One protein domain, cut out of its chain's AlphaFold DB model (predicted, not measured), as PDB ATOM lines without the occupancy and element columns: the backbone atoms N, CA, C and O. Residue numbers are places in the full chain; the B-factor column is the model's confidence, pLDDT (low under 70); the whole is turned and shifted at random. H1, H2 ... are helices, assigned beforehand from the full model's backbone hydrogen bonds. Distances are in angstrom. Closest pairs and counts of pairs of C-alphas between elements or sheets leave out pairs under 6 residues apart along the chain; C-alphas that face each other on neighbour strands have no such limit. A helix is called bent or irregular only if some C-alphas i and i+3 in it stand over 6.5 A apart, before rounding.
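This is residues 13 to 128 of the 141 residues of an uncharacterized protein of Botrimarina mediterranea (UniProt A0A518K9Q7). A long helical hairpin of H2 and H3 makes the length of this rod; H4 folds back from the end of H3 and crosses aslant over part of the hairpin, while short H1 sits at H3's last residues. The printed part has 116 residues with four named helices, in the order H1, H2, H3, H4, and no named strand: all helix. It is loose, with a radius of gyration of the C-alphas of 17.9 A and spans of 58 by 25 by 22 A.

Find C-alpha 40 at (-19.987, 14.972, 107.859); from there H2, residues 40 to 70, runs 44.4 A to C-alpha 70 at (-53.014, 18.047, 78.308). H3, residues 83 to 111, returns over 42.1 A. H4, residues 113 to 128, covers 23.3 A and ends at C-alpha 128 at (-47.374, 15.181, 95.038); it is neither bent nor irregular, but only just: C-alphas 122 and 125 are 6.5 A apart. Look before H2 for H1, residues 20 to 24.

Start at Gln 61 of H2 and Leu 96 of H3, their closest C-alphas at 5.7 A: the helices touch as a hairpin, opposite ways at a shallow tilt of 21 degrees. H2 touches H4 with residues 51 to 59 alone, closest at the C-alphas of Thr 55 and Ile 123, 6.3 A, the same way at a steep tilt of 49 degrees. H3 and H4, also a hairpin, touch closest at the C-alphas of Ala 108 and Ala 116, 5.2 A, opposite ways at a steep tilt of 43 degrees. The helix packing is mostly crossed, only just, with 1 of 3 pairs at a shallow tilt. H1 and H3 only just touch, with 3 pairs of C-alphas within 8 A, the closest those of Ala 22 and Ala 110, 5.3 A. H1 is apart from H2 and H4. In H1, H2 and H3 every O i to N i+4 pair is within hydrogen-bond range; in H4, 8 of 12 are.

The two C-alphas farthest apart, those of Glu 33 and Ser 81, are 58.3 A apart. The printed part has no cut. Look for the long links at residues 25 to 39 and 71 to 82; the link from H3 to H4 is tight. In the B-factor column, residues 30 to 35 and 126 to 128 are under 70.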
ATOM      1  N   LEU A  13     -32.914  15.275 105.594       76.50
ATOM      2  CA  LEU A  13     -32.127  14.574 104.585       76.50
ATOM      3  C   LEU A  13     -31.266  13.475 105.234       76.50
ATOM      4  O   LEU A  13     -30.818  13.636 106.377       76.50
ATOM      5  N   PRO A  14     -31.011  12.363 104.523       76.81
ATOM      6  CA  PRO A  14     -30.115  11.331 105.012       76.81
ATOM      7  C   PRO A  14     -28.688  11.858 105.148       76.81
ATOM      8  O   PRO A  14     -28.262  12.774 104.454       76.81
ATOM      9  N   SER A  15     -27.926  11.231 106.037       85.25
ATOM     10  CA  SER A  15     -26.480  11.427 106.137       85.25
ATOM     11  C   SER A  15     -25.817  10.066 105.936       85.25
ATOM     12  O   SER A  15     -25.411   9.453 106.925       85.25
ATOM     13  N   PRO A  16     -25.806   9.538 104.698       88.75
ATOM     14  CA  PRO A  16     -25.248   8.223 104.420       88.75
ATOM     15  C   PRO A  16     -23.730   8.224 104.604       88.75
ATOM     16  O   PRO A  16     -23.070   9.260 104.502       88.75
ATOM     17  N   GLU A  17     -23.174   7.045 104.852       90.56
ATOM     18  CA  GLU A  17     -21.728   6.867 104.822       90.56
ATOM     19  C   GLU A  17     -21.252   6.783 103.361       90.56
ATOM     20  O   GLU A  17     -21.848   6.047 102.571       90.56
ATOM     21  N   PRO A  18     -20.207   7.535 102.969       91.69
ATOM     22  CA  PRO A  18     -19.608   7.400 101.647       91.69
ATOM     23  C   PRO A  18     -19.045   5.995 101.428       91.69
ATOM     24  O   PRO A  18     -18.452   5.409 102.336       91.69
ATOM     25  N   LEU A  19     -19.170   5.476 100.207       91.50
ATOM     26  CA  LEU A  19     -18.558   4.202  99.843       91.50
ATOM     27  C   LEU A  19     -17.031   4.332  99.798       91.50
ATOM     28  O   LEU A  19     -16.503   5.254  99.177       91.50
ATOM     29  N   GLU A  20     -16.316   3.355 100.361       90.56
ATOM     30  CA  GLU A  20     -14.845   3.316 100.299       90.56
ATOM     31  C   GLU A  20     -14.332   3.344  98.856       90.56
ATOM     32  O   GLU A  20     -13.438   4.116  98.533       90.56
ATOM     33  N   ILE A  21     -14.980   2.610  97.948       89.00
ATOM     34  CA  ILE A  21     -14.627   2.625  96.521       89.00
ATOM     35  C   ILE A  21     -14.776   4.012  95.876       89.00
ATOM     36  O   ILE A  21     -14.017   4.354  94.974       89.00
ATOM     37  N   ALA A  22     -15.725   4.831  96.337       88.62
ATOM     38  CA  ALA A  22     -15.932   6.185  95.832       88.62
ATOM     39  C   ALA A  22     -14.900   7.162  96.416       88.62
ATOM     40  O   ALA A  22     -14.424   8.057  95.715       88.62
ATOM     41  N   ILE A  23     -14.516   6.956  97.680       87.94
ATOM     42  CA  ILE A  23     -13.407   7.666  98.330       87.94
ATOM     43  C   ILE A  23     -12.098   7.380  97.583       87.94
ATOM     44  O   ILE A  23     -11.399   8.313  97.188       87.94
ATOM     45  N   GLU A  24     -11.786   6.107  97.339       86.75
ATOM     46  CA  GLU A  24     -10.573   5.667  96.636       86.75
ATOM     47  C   GLU A  24     -10.525   6.157  95.184       86.75
ATOM     48  O   GLU A  24      -9.463   6.539  94.692       86.75
ATOM     49  N   ALA A  25     -11.677   6.203  94.508       85.50
ATOM     50  CA  ALA A  25     -11.806   6.752  93.161       85.50
ATOM     51  C   ALA A  25     -11.718   8.291  93.108       85.50
ATOM     52  O   ALA A  25     -11.709   8.864  92.018       85.50
ATOM     53  N   GLY A  26     -11.656   8.973  94.257       83.00
ATOM     54  CA  GLY A  26     -11.541  10.428  94.333       83.00
ATOM     55  C   GLY A  26     -12.825  11.182  93.981       83.00
ATOM     56  O   GLY A  26     -12.751  12.359  93.631       83.00
ATOM     57  N   VAL A  27     -13.998  10.544  94.093       84.81
ATOM     58  CA  VAL A  27     -15.313  11.146  93.780       84.81
ATOM     59  C   VAL A  27     -15.562  12.419  94.595       84.81
ATOM     60  O   VAL A  27     -16.135  13.383  94.095       84.81
ATOM     61  N   PHE A  28     -15.084  12.446  95.839       83.25
ATOM     62  CA  PHE A  28     -15.244  13.571  96.763       83.25
ATOM     63  C   PHE A  28     -14.122  14.621  96.662       83.25
ATOM     64  O   PHE A  28     -14.174  15.645  97.342       83.25
ATOM     65  N   GLY A  29     -13.121  14.393  95.803       75.06
ATOM     66  CA  GLY A  29     -11.960  15.264  95.641       75.06
ATOM     67  C   GLY A  29     -10.981  15.225  96.821       75.06
ATOM     68  O   GLY A  29     -10.895  14.250  97.564       75.06
ATOM     69  N   VAL A  30     -10.198  16.300  96.968       66.75
ATOM     70  CA  VAL A  30      -9.305  16.502  98.119       66.75
ATOM     71  C   VAL A  30     -10.078  17.296  99.167       66.75
ATOM     72  O   VAL A  30     -10.347  18.481  98.965       66.75
ATOM     73  N   CYS A  31     -10.452  16.658 100.276       63.25
ATOM     74  CA  CYS A  31     -11.161  17.343 101.356       63.25
ATOM     75  C   CYS A  31     -10.218  18.314 102.088       63.25
ATOM     76  O   CYS A  31      -8.993  18.250 101.938       63.25
ATOM     77  N   ARG A  32     -10.785  19.227 102.891       54.75
ATOM     78  CA  ARG A  32     -10.093  20.391 103.501       54.75
ATOM     79  C   ARG A  32      -8.743  20.124 104.192       54.75
ATOM     80  O   ARG A  32      -7.970  21.063 104.348       54.75
ATOM     81  N   GLU A  33      -8.451  18.888 104.589       56.19
ATOM     82  CA  GLU A  33      -7.224  18.500 105.302       56.19
ATOM     83  C   GLU A  33      -6.318  17.532 104.513       56.19
ATOM     84  O   GLU A  33      -5.431  16.906 105.085       56.19
ATOM     85  N   GLY A  34      -6.530  17.364 103.202       55.75
ATOM     86  CA  GLY A  34      -5.764  16.401 102.394       55.75
ATOM     87  C   GLY A  34      -6.178  14.937 102.600       55.75
ATOM     88  O   GLY A  34      -5.575  14.041 102.016       55.75
ATOM     89  N   SER A  35      -7.216  14.693 103.406       61.22
ATOM     90  CA  SER A  35      -7.902  13.404 103.496       61.22
ATOM     91  C   SER A  35      -8.802  13.213 102.267       61.22
ATOM     92  O   SER A  35      -9.505  14.153 101.897       61.22
ATOM     93  N   PRO A  36      -8.836  12.020 101.647       70.25
ATOM     94  CA  PRO A  36      -9.790  11.715 100.577       70.25
ATOM     95  C   PRO A  36     -11.220  11.504 101.109       70.25
ATOM     96  O   PRO A  36     -12.172  11.458 100.335       70.25
ATOM     97  N   ARG A  37     -11.386  11.348 102.431       84.62
ATOM     98  CA  ARG A  37     -12.680  11.063 103.057       84.62
ATOM     99  C   ARG A  37     -13.417  12.364 103.403       84.62
ATOM    100  O   ARG A  37     -12.868  13.148 104.186       84.62
ATOM    101  N   PRO A  38     -14.655  12.563 102.913       85.31
ATOM    102  CA  PRO A  38     -15.429  13.760 103.207       85.31
ATOM    103  C   PRO A  38     -15.863  13.790 104.673       85.31
ATOM    104  O   PRO A  38     -16.241  12.780 105.271       85.31
ATOM    105  N   SER A  39     -15.821  14.981 105.255       86.94
ATOM    106  CA  SER A  39     -16.360  15.269 106.579       86.94
ATOM    107  C   SER A  39     -17.893  15.170 106.588       86.94
ATOM    108  O   SER A  39     -18.537  15.342 105.549       86.94
ATOM    109  N   PRO A  40     -18.527  14.988 107.761       85.94
ATOM    110  CA  PRO A  40     -19.987  14.972 107.859       85.94
ATOM    111  C   PRO A  40     -20.664  16.231 107.289       85.94
ATOM    112  O   PRO A  40     -21.765  16.151 106.752       85.94
ATOM    113  N   GLY A  41     -20.008  17.394 107.381       84.50
ATOM    114  CA  GLY A  41     -20.511  18.640 106.798       84.50
ATOM    115  C   GLY A  41     -20.455  18.655 105.268       84.50
ATOM    116  O   GLY A  41     -21.387  19.141 104.632       84.50
ATOM    117  N   GLU A  42     -19.398  18.090 104.678       86.50
ATOM    118  CA  GLU A  42     -19.275  17.932 103.222       86.50
ATOM    119  C   GLU A  42     -20.311  16.933 102.698       86.50
ATOM    120  O   GLU A  42     -21.019  17.248 101.746       86.50
ATOM    121  N   VAL A  43     -20.489  15.791 103.375       89.25
ATOM    122  CA  VAL A  43     -21.549  14.822 103.047       89.25
ATOM    123  C   VAL A  43     -22.921  15.495 103.084       89.25
ATOM    124  O   VAL A  43     -23.670  15.405 102.116       89.25
ATOM    125  N   ALA A  44     -23.236  16.236 104.149       87.12
ATOM    126  CA  ALA A  44     -24.508  16.949 104.249       87.12
ATOM    127  C   ALA A  44     -24.711  17.972 103.113       87.12
ATOM    128  O   ALA A  44     -25.826  18.100 102.604       87.12
ATOM    129  N   SER A  45     -23.655  18.679 102.689       86.19
ATOM    130  CA  SER A  45     -23.725  19.605 101.545       86.19
ATOM    131  C   SER A  45     -23.988  18.867 100.235       86.19
ATOM    132  O   SER A  45     -24.886  19.255  99.495       86.19
ATOM    133  N   ILE A  46     -23.274  17.767  99.980       89.75
ATOM    134  CA  ILE A  46     -23.418  16.963  98.758       89.75
ATOM    135  C   ILE A  46     -24.823  16.370  98.663       89.75
ATOM    136  O   ILE A  46     -25.465  16.473  97.616       89.75
ATOM    137  N   VAL A  47     -25.327  15.790  99.757       90.56
ATOM    138  CA  VAL A  47     -26.690  15.244  99.809       90.56
ATOM    139  C   VAL A  47     -27.715  16.345  99.559       90.56
ATOM    140  O   VAL A  47     -28.672  16.149  98.808       90.56
ATOM    141  N   LYS A  48     -27.513  17.533 100.138       88.50
ATOM    142  CA  LYS A  48     -28.391  18.682  99.910       88.50
ATOM    143  C   LYS A  48     -28.379  19.122  98.447       88.50
ATOM    144  O   LYS A  48     -29.447  19.300  97.873       88.50
ATOM    145  N   GLU A  49     -27.214  19.273  97.837       90.25
ATOM    146  CA  GLU A  49     -27.091  19.673  96.433       90.25
ATOM    147  C   GLU A  49     -27.737  18.647  95.493       90.25
ATOM    148  O   GLU A  49     -28.536  19.029  94.638       90.25
ATOM    149  N   HIS A  50     -27.493  17.351  95.713       91.44
ATOM    150  CA  HIS A  50     -28.137  16.285  94.940       91.44
ATOM    151  C   HIS A  50     -29.652  16.258  95.137       91.44
ATOM    152  O   HIS A  50     -30.385  16.120  94.163       91.44
ATOM    153  N   SER A  51     -30.144  16.434  96.366       89.69
ATOM    154  CA  SER A  51     -31.590  16.465  96.624       89.69
ATOM    155  C   SER A  51     -32.280  17.643  95.931       89.69
ATOM    156  O   SER A  51     -33.365  17.470  95.374       89.69
ATOM    157  N   ILE A  52     -31.643  18.820  95.896       89.56
ATOM    158  CA  ILE A  52     -32.140  19.989  95.159       89.56
ATOM    159  C   ILE A  52     -32.173  19.693  93.658       89.56
ATOM    160  O   ILE A  52     -33.194  19.947  93.022       89.56
ATOM    161  N   ALA A  53     -31.091  19.137  93.104       91.19
ATOM    162  CA  ALA A  53     -31.004  18.804  91.686       91.19
ATOM    163  C   ALA A  53     -32.065  17.770  91.274       91.19
ATOM    164  O   ALA A  53     -32.829  18.018  90.345       91.19
ATOM    165  N   LEU A  54     -32.180  16.667  92.021       91.25
ATOM    166  CA  LEU A  54     -33.189  15.628  91.798       91.25
ATOM    167  C   LEU A  54     -34.609  16.195  91.862       91.25
ATOM    168  O   LEU A  54     -35.425  15.914  90.987       91.25
ATOM    169  N   THR A  55     -34.900  17.023  92.870       89.50
ATOM    170  CA  THR A  55     -36.222  17.648  93.020       89.50
ATOM    171  C   THR A  55     -36.532  18.573  91.843       89.50
ATOM    172  O   THR A  55     -37.640  18.530  91.314       89.50
ATOM    173  N   ALA A  56     -35.569  19.394  91.415       89.12
ATOM    174  CA  ALA A  56     -35.751  20.323  90.304       89.12
ATOM    175  C   ALA A  56     -36.005  19.592  88.977       89.12
ATOM    176  O   ALA A  56     -37.002  19.877  88.315       89.12
ATOM    177  N   THR A  57     -35.163  18.610  88.635       91.62
ATOM    178  CA  THR A  57     -35.319  17.811  87.410       91.62
ATOM    179  C   THR A  57     -36.652  17.067  87.402       91.62
ATOM    180  O   THR A  57     -37.350  17.061  86.391       91.62
ATOM    181  N   LEU A  58     -37.057  16.493  88.537       88.56
ATOM    182  CA  LEU A  58     -38.304  15.739  88.621       88.56
ATOM    183  C   LEU A  58     -39.549  16.650  88.563       88.56
ATOM    184  O   LEU A  58     -40.543  16.285  87.936       88.56
ATOM    185  N   LEU A  59     -39.505  17.860  89.141       88.25
ATOM    186  CA  LEU A  59     -40.564  18.870  88.970       88.25
ATOM    187  C   LEU A  59     -40.732  19.272  87.503       88.25
ATOM    188  O   LEU A  59     -41.857  19.351  87.005       88.25
ATOM    189  N   GLU A  60     -39.622  19.517  86.812       89.75
ATOM    190  CA  GLU A  60     -39.625  19.891  85.399       89.75
ATOM    191  C   GLU A  60     -40.153  18.749  84.526       89.75
ATOM    192  O   GLU A  60     -41.056  18.959  83.714       89.75
ATOM    193  N   GLN A  61     -39.715  17.514  84.786       90.62
ATOM    194  CA  GLN A  61     -40.215  16.319  84.107       90.62
ATOM    195  C   GLN A  61     -41.738  16.182  84.254       90.62
ATOM    196  O   GLN A  61     -42.433  15.962  83.261       90.62
ATOM    197  N   ARG A  62     -42.284  16.369  85.465       87.81
ATOM    198  CA  ARG A  62     -43.740  16.336  85.710       87.81
ATOM    199  C   ARG A  62     -44.479  17.463  85.000       87.81
ATOM    200  O   ARG A  62     -45.599  17.267  84.523       87.81
ATOM    201  N   HIS A  63     -43.873  18.644  84.916       87.25
ATOM    202  CA  HIS A  63     -44.450  19.775  84.194       87.25
ATOM    203  C   HIS A  63     -44.553  19.498  82.688       87.25
ATOM    204  O   HIS A  63     -45.602  19.743  82.078       87.25
ATOM    205  N   VAL A  64     -43.506  18.920  82.098       89.94
ATOM    206  CA  VAL A  64     -43.490  18.502  80.688       89.94
ATOM    207  C   VAL A  64     -44.457  17.336  80.449       89.94
ATOM    208  O   VAL A  64     -45.257  17.391  79.516       89.94
ATOM    209  N   GLU A  65     -44.488  16.330  81.326       90.00
ATOM    210  CA  GLU A  65     -45.433  15.200  81.270       90.00
ATOM    211  C   GLU A  65     -46.891  15.676  81.273       90.00
ATOM    212  O   GLU A  65     -47.719  15.244  80.460       90.00
ATOM    213  N   ARG A  66     -47.215  16.620  82.165       87.44
ATOM    214  CA  ARG A  66     -48.543  17.232  82.235       87.44
ATOM    215  C   ARG A  66     -48.865  18.002  80.955       87.44
ATOM    216  O   ARG A  66     -49.991  17.919  80.465       87.44
ATOM    217  N   SER A  67     -47.893  18.720  80.404       86.88
ATOM    218  CA  SER A  67     -48.021  19.477  79.153       86.88
ATOM    219  C   SER A  67     -48.288  18.563  77.951       86.88
ATOM    220  O   SER A  67     -49.191  18.843  77.159       86.88
ATOM    221  N   LEU A  68     -47.593  17.424  77.868       87.81
ATOM    222  CA  LEU A  68     -47.834  16.369  76.877       87.81
ATOM    223  C   LEU A  68     -49.235  15.763  77.031       87.81
ATOM    224  O   LEU A  68     -49.980  15.660  76.055       87.81
ATOM    225  N   THR A  69     -49.624  15.431  78.264       88.19
ATOM    226  CA  THR A  69     -50.929  14.829  78.581       88.19
ATOM    227  C   THR A  69     -52.089  15.756  78.215       88.19
ATOM    228  O   THR A  69     -53.066  15.330  77.598       88.19
ATOM    229  N   LEU A  70     -51.984  17.039  78.570       86.75
ATOM    230  CA  LEU A  70     -53.014  18.047  78.308       86.75
ATOM    231  C   LEU A  70     -52.929  18.643  76.897       86.75
ATOM    232  O   LEU A  70     -53.826  19.385  76.498       86.75
ATOM    233  N   ARG A  71     -51.866  18.332  76.143       87.50
ATOM    234  CA  ARG A  71     -51.521  18.962  74.861       87.50
ATOM    235  C   ARG A  71     -51.516  20.489  74.944       87.50
ATOM    236  O   ARG A  71     -52.074  21.171  74.084       87.50
ATOM    237  N   VAL A  72     -50.876  21.030  75.976       86.25
ATOM    238  CA  VAL A  72     -50.698  22.475  76.173       86.25
ATOM    239  C   VAL A  72     -49.227  22.808  76.337       86.25
ATOM    240  O   VAL A  72     -48.462  22.031  76.890       86.25
ATOM    241  N   HIS A  73     -48.820  23.975  75.858       82.50
ATOM    242  CA  HIS A  73     -47.441  24.421  75.940       82.50
ATOM    243  C   HIS A  73     -47.067  24.743  77.400       82.50
ATOM    244  O   HIS A  73     -47.761  25.555  78.023       82.50
ATOM    245  N   PRO A  74     -45.940  24.229  77.930       74.06
ATOM    246  CA  PRO A  74     -45.585  24.339  79.351       74.06
ATOM    247  C   PRO A  74     -45.445  25.784  79.844       74.06
ATOM    248  O   PRO A  74     -45.746  26.084  80.995       74.06
ATOM    249  N   ARG A  75     -44.995  26.703  78.977       77.50
ATOM    250  CA  ARG A  75     -44.804  28.123  79.332       77.50
ATOM    251  C   ARG A  75     -46.030  29.019  79.140       77.50
ATOM    252  O   ARG A  75     -46.151  30.030  79.820       77.50
ATOM    253  N   THR A  76     -46.888  28.721  78.165       78.88
ATOM    254  CA  THR A  76     -47.961  29.640  77.740       78.88
ATOM    255  C   THR A  76     -49.353  29.092  78.027       78.88
ATOM    256  O   THR A  76     -50.314  29.856  77.999       78.88
ATOM    257  N   GLY A  77     -49.484  27.787  78.284       77.25
ATOM    258  CA  GLY A  77     -50.764  27.100  78.452       77.25
ATOM    259  C   GLY A  77     -51.589  26.999  77.166       77.25
ATOM    260  O   GLY A  77     -52.738  26.568  77.208       77.25
ATOM    261  N   TRP A  78     -51.041  27.415  76.020       79.88
ATOM    262  CA  TRP A  78     -51.757  27.388  74.746       79.88
ATOM    263  C   TRP A  78     -51.751  25.977  74.154       79.88
ATOM    264  O   TRP A  78     -50.763  25.265  74.338       79.88
ATOM    265  N   PRO A  79     -52.800  25.566  73.423       83.38
ATOM    266  CA  PRO A  79     -52.844  24.250  72.798       83.38
ATOM    267  C   PRO A  79     -51.638  23.986  71.890       83.38
ATOM    268  O   PRO A  79     -51.249  24.832  71.083       83.38
ATOM    269  N   LEU A  80     -51.076  22.786  71.998       80.81
ATOM    270  CA  LEU A  80     -50.060  22.267  71.089       80.81
ATOM    271  C   LEU A  80     -50.770  21.654  69.882       80.81
ATOM    272  O   LEU A  80     -51.282  20.537  69.941       80.81
ATOM    273  N   SER A  81     -50.855  22.418  68.796       73.06
ATOM    274  CA  SER A  81     -51.500  21.995  67.546       73.06
ATOM    275  C   SER A  81     -50.520  21.475  66.490       73.06
ATOM    276  O   SER A  81     -50.953  20.889  65.502       73.06
ATOM    277  N   GLU A  82     -49.218  21.689  66.681       77.94
ATOM    278  CA  GLU A  82     -48.170  21.345  65.715       77.94
ATOM    279  C   GLU A  82     -47.429  20.063  66.147       77.94
ATOM    280  O   GLU A  82     -46.931  20.025  67.276       77.94
ATOM    281  N   PRO A  83     -47.332  19.032  65.281       77.56
ATOM    282  CA  PRO A  83     -46.609  17.789  65.572       77.56
ATOM    283  C   PRO A  83     -45.156  18.002  66.014       77.56
ATOM    284  O   PRO A  83     -44.740  17.415  67.006       77.56
ATOM    285  N   ASP A  84     -44.426  18.916  65.367       73.00
ATOM    286  CA  ASP A  84     -43.017  19.188  65.686       73.00
ATOM    287  C   ASP A  84     -42.823  19.642  67.143       73.00
ATOM    288  O   ASP A  84     -41.859  19.253  67.799       73.00
ATOM    289  N   ARG A  85     -43.787  20.392  67.699       81.00
ATOM    290  CA  ARG A  85     -43.744  20.847  69.099       81.00
ATOM    291  C   ARG A  85     -44.036  19.731  70.097       81.00
ATOM    292  O   ARG A  85     -43.577  19.792  71.234       81.00
ATOM    293  N   LEU A  86     -44.821  18.728  69.699       85.50
ATOM    294  CA  LEU A  86     -45.043  17.538  70.521       85.50
ATOM    295  C   LEU A  86     -43.787  16.663  70.540       85.50
ATOM    296  O   LEU A  86     -43.404  16.189  71.605       85.50
ATOM    297  N   ASP A  87     -43.112  16.520  69.399       89.06
ATOM    298  CA  ASP A  87     -41.856  15.770  69.296       89.06
ATOM    299  C   ASP A  87     -40.704  16.452  70.049       89.06
ATOM    300  O   ASP A  87     -39.814  15.780  70.574       89.06
ATOM    301  N   GLU A  88     -40.689  17.786  70.103       88.62
ATOM    302  CA  GLU A  88     -39.763  18.555  70.943       88.62
ATOM    303  C   GLU A  88     -40.006  18.304  72.434       88.62
ATOM    304  O   GLU A  88     -39.075  17.927  73.142       88.62
ATOM    305  N   LEU A  89     -41.253  18.416  72.904       89.94
ATOM    306  CA  LEU A  89     -41.588  18.159  74.309       89.94
ATOM    307  C   LEU A  89     -41.372  16.700  74.713       89.94
ATOM    308  O   LEU A  89     -40.983  16.418  75.843       89.94
ATOM    309  N   GLN A  90     -41.600  15.758  73.798       93.00
ATOM    310  CA  GLN A  90     -41.318  14.350  74.052       93.00
ATOM    311  C   GLN A  90     -39.814  14.096  74.191       93.00
ATOM    312  O   GLN A  90     -39.407  13.298  75.036       93.00
ATOM    313  N   ARG A  91     -38.984  14.771  73.384       94.62
ATOM    314  CA  ARG A  91     -37.523  14.726  73.529       94.62
ATOM    315  C   ARG A  91     -37.084  15.324  74.858       94.62
ATOM    316  O   ARG A  91     -36.357  14.662  75.582       94.62
ATOM    317  N   GLU A  92     -37.603  16.495  75.212       93.88
ATOM    318  CA  GLU A  92     -37.323  17.144  76.496       93.88
ATOM    319  C   GLU A  92     -37.702  16.248  77.686       93.88
ATOM    320  O   GLU A  92     -36.909  16.072  78.605       93.88
ATOM    321  N   TYR A  93     -38.870  15.599  77.644       93.38
ATOM    322  CA  TYR A  93     -39.273  14.632  78.669       93.38
ATOM    323  C   TYR A  93     -38.281  13.467  78.795       93.38
ATOM    324  O   TYR A  93     -37.915  13.076  79.906       93.38
ATOM    325  N   ASN A  94     -37.831  12.912  77.668       95.81
ATOM    326  CA  ASN A  94     -36.859  11.819  77.665       95.81
ATOM    327  C   ASN A  94     -35.494  12.285  78.197       95.81
ATOM    328  O   ASN A  94     -34.875  11.571  78.981       95.81
ATOM    329  N   ASP A  95     -35.049  13.484  77.825       96.50
ATOM    330  CA  ASP A  95     -33.792  14.068  78.299       96.50
ATOM    331  C   ASP A  95     -33.828  14.303  79.816       96.50
ATOM    332  O   ASP A  95     -32.887  13.930  80.516       96.50
ATOM    333  N   LEU A  96     -34.941  14.823  80.345       94.38
ATOM    334  CA  LEU A  96     -35.162  14.991  81.786       94.38
ATOM    335  C   LEU A  96     -35.214  13.649  82.524       94.38
ATOM    336  O   LEU A  96     -34.690  13.540  83.632       94.38
ATOM    337  N   THR A  97     -35.802  12.620  81.907       94.00
ATOM    338  CA  THR A  97     -35.815  11.253  82.454       94.00
ATOM    339  C   THR A  97     -34.390  10.712  82.577       94.00
ATOM    340  O   THR A  97     -33.980  10.304  83.660       94.00
ATOM    341  N   ASN A  98     -33.602  10.808  81.503       95.44
ATOM    342  CA  ASN A  98     -32.203  10.376  81.493       95.44
ATOM    343  C   ASN A  98     -31.351  11.172  82.495       95.44
ATOM    344  O   ASN A  98     -30.476  10.617  83.157       95.44
ATOM    345  N   GLN A  99     -31.595  12.480  82.619       95.62
ATOM    346  CA  GLN A  99     -30.901  13.327  83.583       95.62
ATOM    347  C   GLN A  99     -31.236  12.930  85.025       95.62
ATOM    348  O   GLN A  99     -30.337  12.877  85.864       95.62
ATOM    349  N   TYR A 100     -32.508  12.648  85.314       93.44
ATOM    350  CA  TYR A 100     -32.944  12.189  86.628       93.44
ATOM    351  C   TYR A 100     -32.285  10.855  86.996       93.44
ATOM    352  O   TYR A 100     -31.669  10.755  88.057       93.44
ATOM    353  N   GLU A 101     -32.340   9.867  86.102       94.44
ATOM    354  CA  GLU A 101     -31.683   8.567  86.288       94.44
ATOM    355  C   GLU A 101     -30.172   8.733  86.501       94.44
ATOM    356  O   GLU A 101     -29.616   8.187  87.453       94.44
ATOM    357  N   GLY A 102     -29.520   9.589  85.708       95.62
ATOM    358  CA  GLY A 102     -28.097   9.892  85.861       95.62
ATOM    359  C   GLY A 102     -27.737  10.523  87.211       95.62
ATOM    360  O   GLY A 102     -26.679  10.222  87.763       95.62
ATOM    361  N   LEU A 103     -28.604  11.367  87.779       94.81
ATOM    362  CA  LEU A 103     -28.410  11.937  89.120       94.81
ATOM    363  C   LEU A 103     -28.572  10.881  90.223       94.81
ATOM    364  O   LEU A 103     -27.814  10.897  91.199       94.81
ATOM    365  N   VAL A 104     -29.534   9.965  90.076       94.81
ATOM    366  CA  VAL A 104     -29.732   8.842  91.006       94.81
ATOM    367  C   VAL A 104     -28.523   7.908  90.967       94.81
ATOM    368  O   VAL A 104     -27.979   7.577  92.022       94.81
ATOM    369  N   ASP A 105     -28.046   7.557  89.775       95.19
ATOM    370  CA  ASP A 105     -26.873   6.702  89.584       95.19
ATOM    371  C   ASP A 105     -25.592   7.356  90.110       95.19
ATOM    372  O   ASP A 105     -24.794   6.704  90.791       95.19
ATOM    373  N   ALA A 106     -25.398   8.656  89.864       93.69
ATOM    374  CA  ALA A 106     -24.270   9.403  90.413       93.69
ATOM    375  C   ALA A 106     -24.274   9.355  91.947       93.69
ATOM    376  O   ALA A 106     -23.251   9.043  92.565       93.69
ATOM    377  N   TYR A 107     -25.434   9.567  92.571       94.12
ATOM    378  CA  TYR A 107     -25.574   9.475  94.020       94.12
ATOM    379  C   TYR A 107     -25.349   8.048  94.543       94.12
ATOM    380  O   TYR A 107     -24.634   7.848  95.529       94.12
ATOM    381  N   ALA A 108     -25.903   7.039  93.866       94.88
ATOM    382  CA  ALA A 108     -25.718   5.632  94.207       94.88
ATOM    383  C   ALA A 108     -24.250   5.196  94.089       94.88
ATOM    384  O   ALA A 108     -23.767   4.432  94.924       94.88
ATOM    385  N   SER A 109     -23.510   5.716  93.107       93.69
ATOM    386  CA  SER A 109     -22.078   5.442  92.945       93.69
ATOM    387  C   SER A 109     -21.240   5.995  94.104       93.69
ATOM    388  O   SER A 109     -20.197   5.432  94.431       93.69
ATOM    389  N   ALA A 110     -21.715   7.060  94.760       92.31
ATOM    390  CA  ALA A 110     -21.039   7.712  95.875       92.31
ATOM    391  C   ALA A 110     -21.422   7.125  97.249       92.31
ATOM    392  O   ALA A 110     -20.564   6.995  98.125       92.31
ATOM    393  N   PHE A 111     -22.693   6.760  97.444       94.31
ATOM    394  CA  PHE A 111     -23.264   6.414  98.759       94.31
ATOM    395  C   PHE A 111     -23.991   5.058  98.804       94.31
ATOM    396  O   PHE A 111     -24.445   4.627  99.864       94.31
ATOM    397  N   GLY A 112     -24.101   4.366  97.671       94.25
ATOM    398  CA  GLY A 112     -24.779   3.079  97.524       94.25
ATOM    399  C   GLY A 112     -26.257   3.188  97.136       94.25
ATOM    400  O   GLY A 112     -26.938   4.168  97.440       94.25
ATOM    401  N   PHE A 113     -26.774   2.131  96.500       93.56
ATOM    402  CA  PHE A 113     -28.163   2.060  96.022       93.56
ATOM    403  C   PHE A 113     -29.197   2.243  97.136       93.56
ATOM    404  O   PHE A 113     -30.149   2.987  96.961       93.56
ATOM    405  N   ALA A 114     -28.970   1.668  98.320       91.81
ATOM    406  CA  ALA A 114     -29.892   1.832  99.446       91.81
ATOM    407  C   ALA A 114     -30.027   3.301  99.895       91.81
ATOM    408  O   ALA A 114     -31.107   3.734 100.293       91.81
ATOM    409  N   ALA A 115     -28.939   4.079  99.826       91.06
ATOM    410  CA  ALA A 115     -28.979   5.502 100.138       91.06
ATOM    411  C   ALA A 115     -29.701   6.295  99.040       91.06
ATOM    412  O   ALA A 115     -30.424   7.239  99.357       91.06
ATOM    413  N   ALA A 116     -29.505   5.918  97.773       92.62
ATOM    414  CA  ALA A 116     -30.196   6.516  96.635       92.62
ATOM    415  C   ALA A 116     -31.707   6.260  96.697       92.62
ATOM    416  O   ALA A 116     -32.478   7.215  96.661       92.62
ATOM    417  N   ASP A 117     -32.123   5.011  96.918       91.12
ATOM    418  CA  ASP A 117     -33.529   4.627  97.084       91.12
ATOM    419  C   ASP A 117     -34.191   5.414  98.217       91.12
ATOM    420  O   ASP A 117     -35.296   5.937  98.070       91.12
ATOM    421  N   PHE A 118     -33.503   5.545  99.355       89.75
ATOM    422  CA  PHE A 118     -34.023   6.309 100.483       89.75
ATOM    423  C   PHE A 118     -34.150   7.805 100.164       89.75
ATOM    424  O   PHE A 118     -35.129   8.438 100.559       89.75
ATOM    425  N   LEU A 119     -33.196   8.374  99.421       88.00
ATOM    426  CA  LEU A 119     -33.278   9.762  98.972       88.00
ATOM    427  C   LEU A 119     -34.458   9.975  98.011       88.00
ATOM    428  O   LEU A 119     -35.206  10.940  98.171       88.00
ATOM    429  N   VAL A 120     -34.667   9.057  97.066       89.06
ATOM    430  CA  VAL A 120     -35.798   9.082  96.126       89.06
ATOM    431  C   VAL A 120     -37.133   9.024  96.874       89.06
ATOM    432  O   VAL A 120     -37.995   9.870  96.643       89.06
ATOM    433  N   GLN A 121     -37.273   8.121  97.850       88.12
ATOM    434  CA  GLN A 121     -38.483   7.996  98.677       88.12
ATOM    435  C   GLN A 121     -38.820   9.263  99.477       88.12
ATOM    436  O   GLN A 121     -39.987   9.498  99.790       88.12
ATOM    437  N   ILE A 122     -37.821  10.079  99.824       85.19
ATOM    438  CA  ILE A 122     -38.033  11.371 100.493       85.19
ATOM    439  C   ILE A 122     -38.479  12.446  99.493       85.19
ATOM    440  O   ILE A 122     -39.288  13.305  99.845       85.19
ATOM    441  N   ILE A 123     -37.959  12.416  98.265       83.94
ATOM    442  CA  ILE A 123     -38.207  13.446  97.247       83.94
ATOM    443  C   ILE A 123     -39.566  13.252  96.563       83.94
ATOM    444  O   ILE A 123     -40.296  14.226  96.377       83.94
ATOM    445  N   GLU A 124     -39.945  12.017  96.227       79.44
ATOM    446  CA  GLU A 124     -41.190  11.720  95.502       79.44
ATOM    447  C   GLU A 124     -42.465  12.318  96.144       79.44
ATOM    448  O   GLU A 124     -43.273  12.918  95.424       79.44
ATOM    449  N   PRO A 125     -42.674  12.252  97.475       74.25
ATOM    450  CA  PRO A 125     -43.871  12.801  98.113       74.25
ATOM    451  C   PRO A 125     -43.960  14.332  98.087       74.25
ATOM    452  O   PRO A 125     -45.067  14.876  98.085       74.25
ATOM    453  N   ILE A 126     -42.825  15.041  98.055       66.56
ATOM    454  CA  ILE A 126     -42.779  16.518  98.001       66.56
ATOM    455  C   ILE A 126     -43.449  17.014  96.712       66.56
ATOM    456  O   ILE A 126     -44.119  18.047  96.682       66.56
ATOM    457  N   LEU A 127     -43.336  16.228  95.648       62.03
ATOM    458  CA  LEU A 127     -43.862  16.550  94.329       62.03
ATOM    459  C   LEU A 127     -45.376  16.396  94.255       62.03
ATOM    460  O   LEU A 127     -46.043  17.230  93.645       62.03
ATOM    461  N   LEU A 128     -45.927  15.390  94.941       58.47
ATOM    462  CA  LEU A 128     -47.374  15.181  95.038       58.47
ATOM    463  C   LEU A 128     -48.078  16.370  95.708       58.47
ATOM    464  O   LEU A 128     -49.214  16.689  95.357       58.47
TER     465      LEU A 128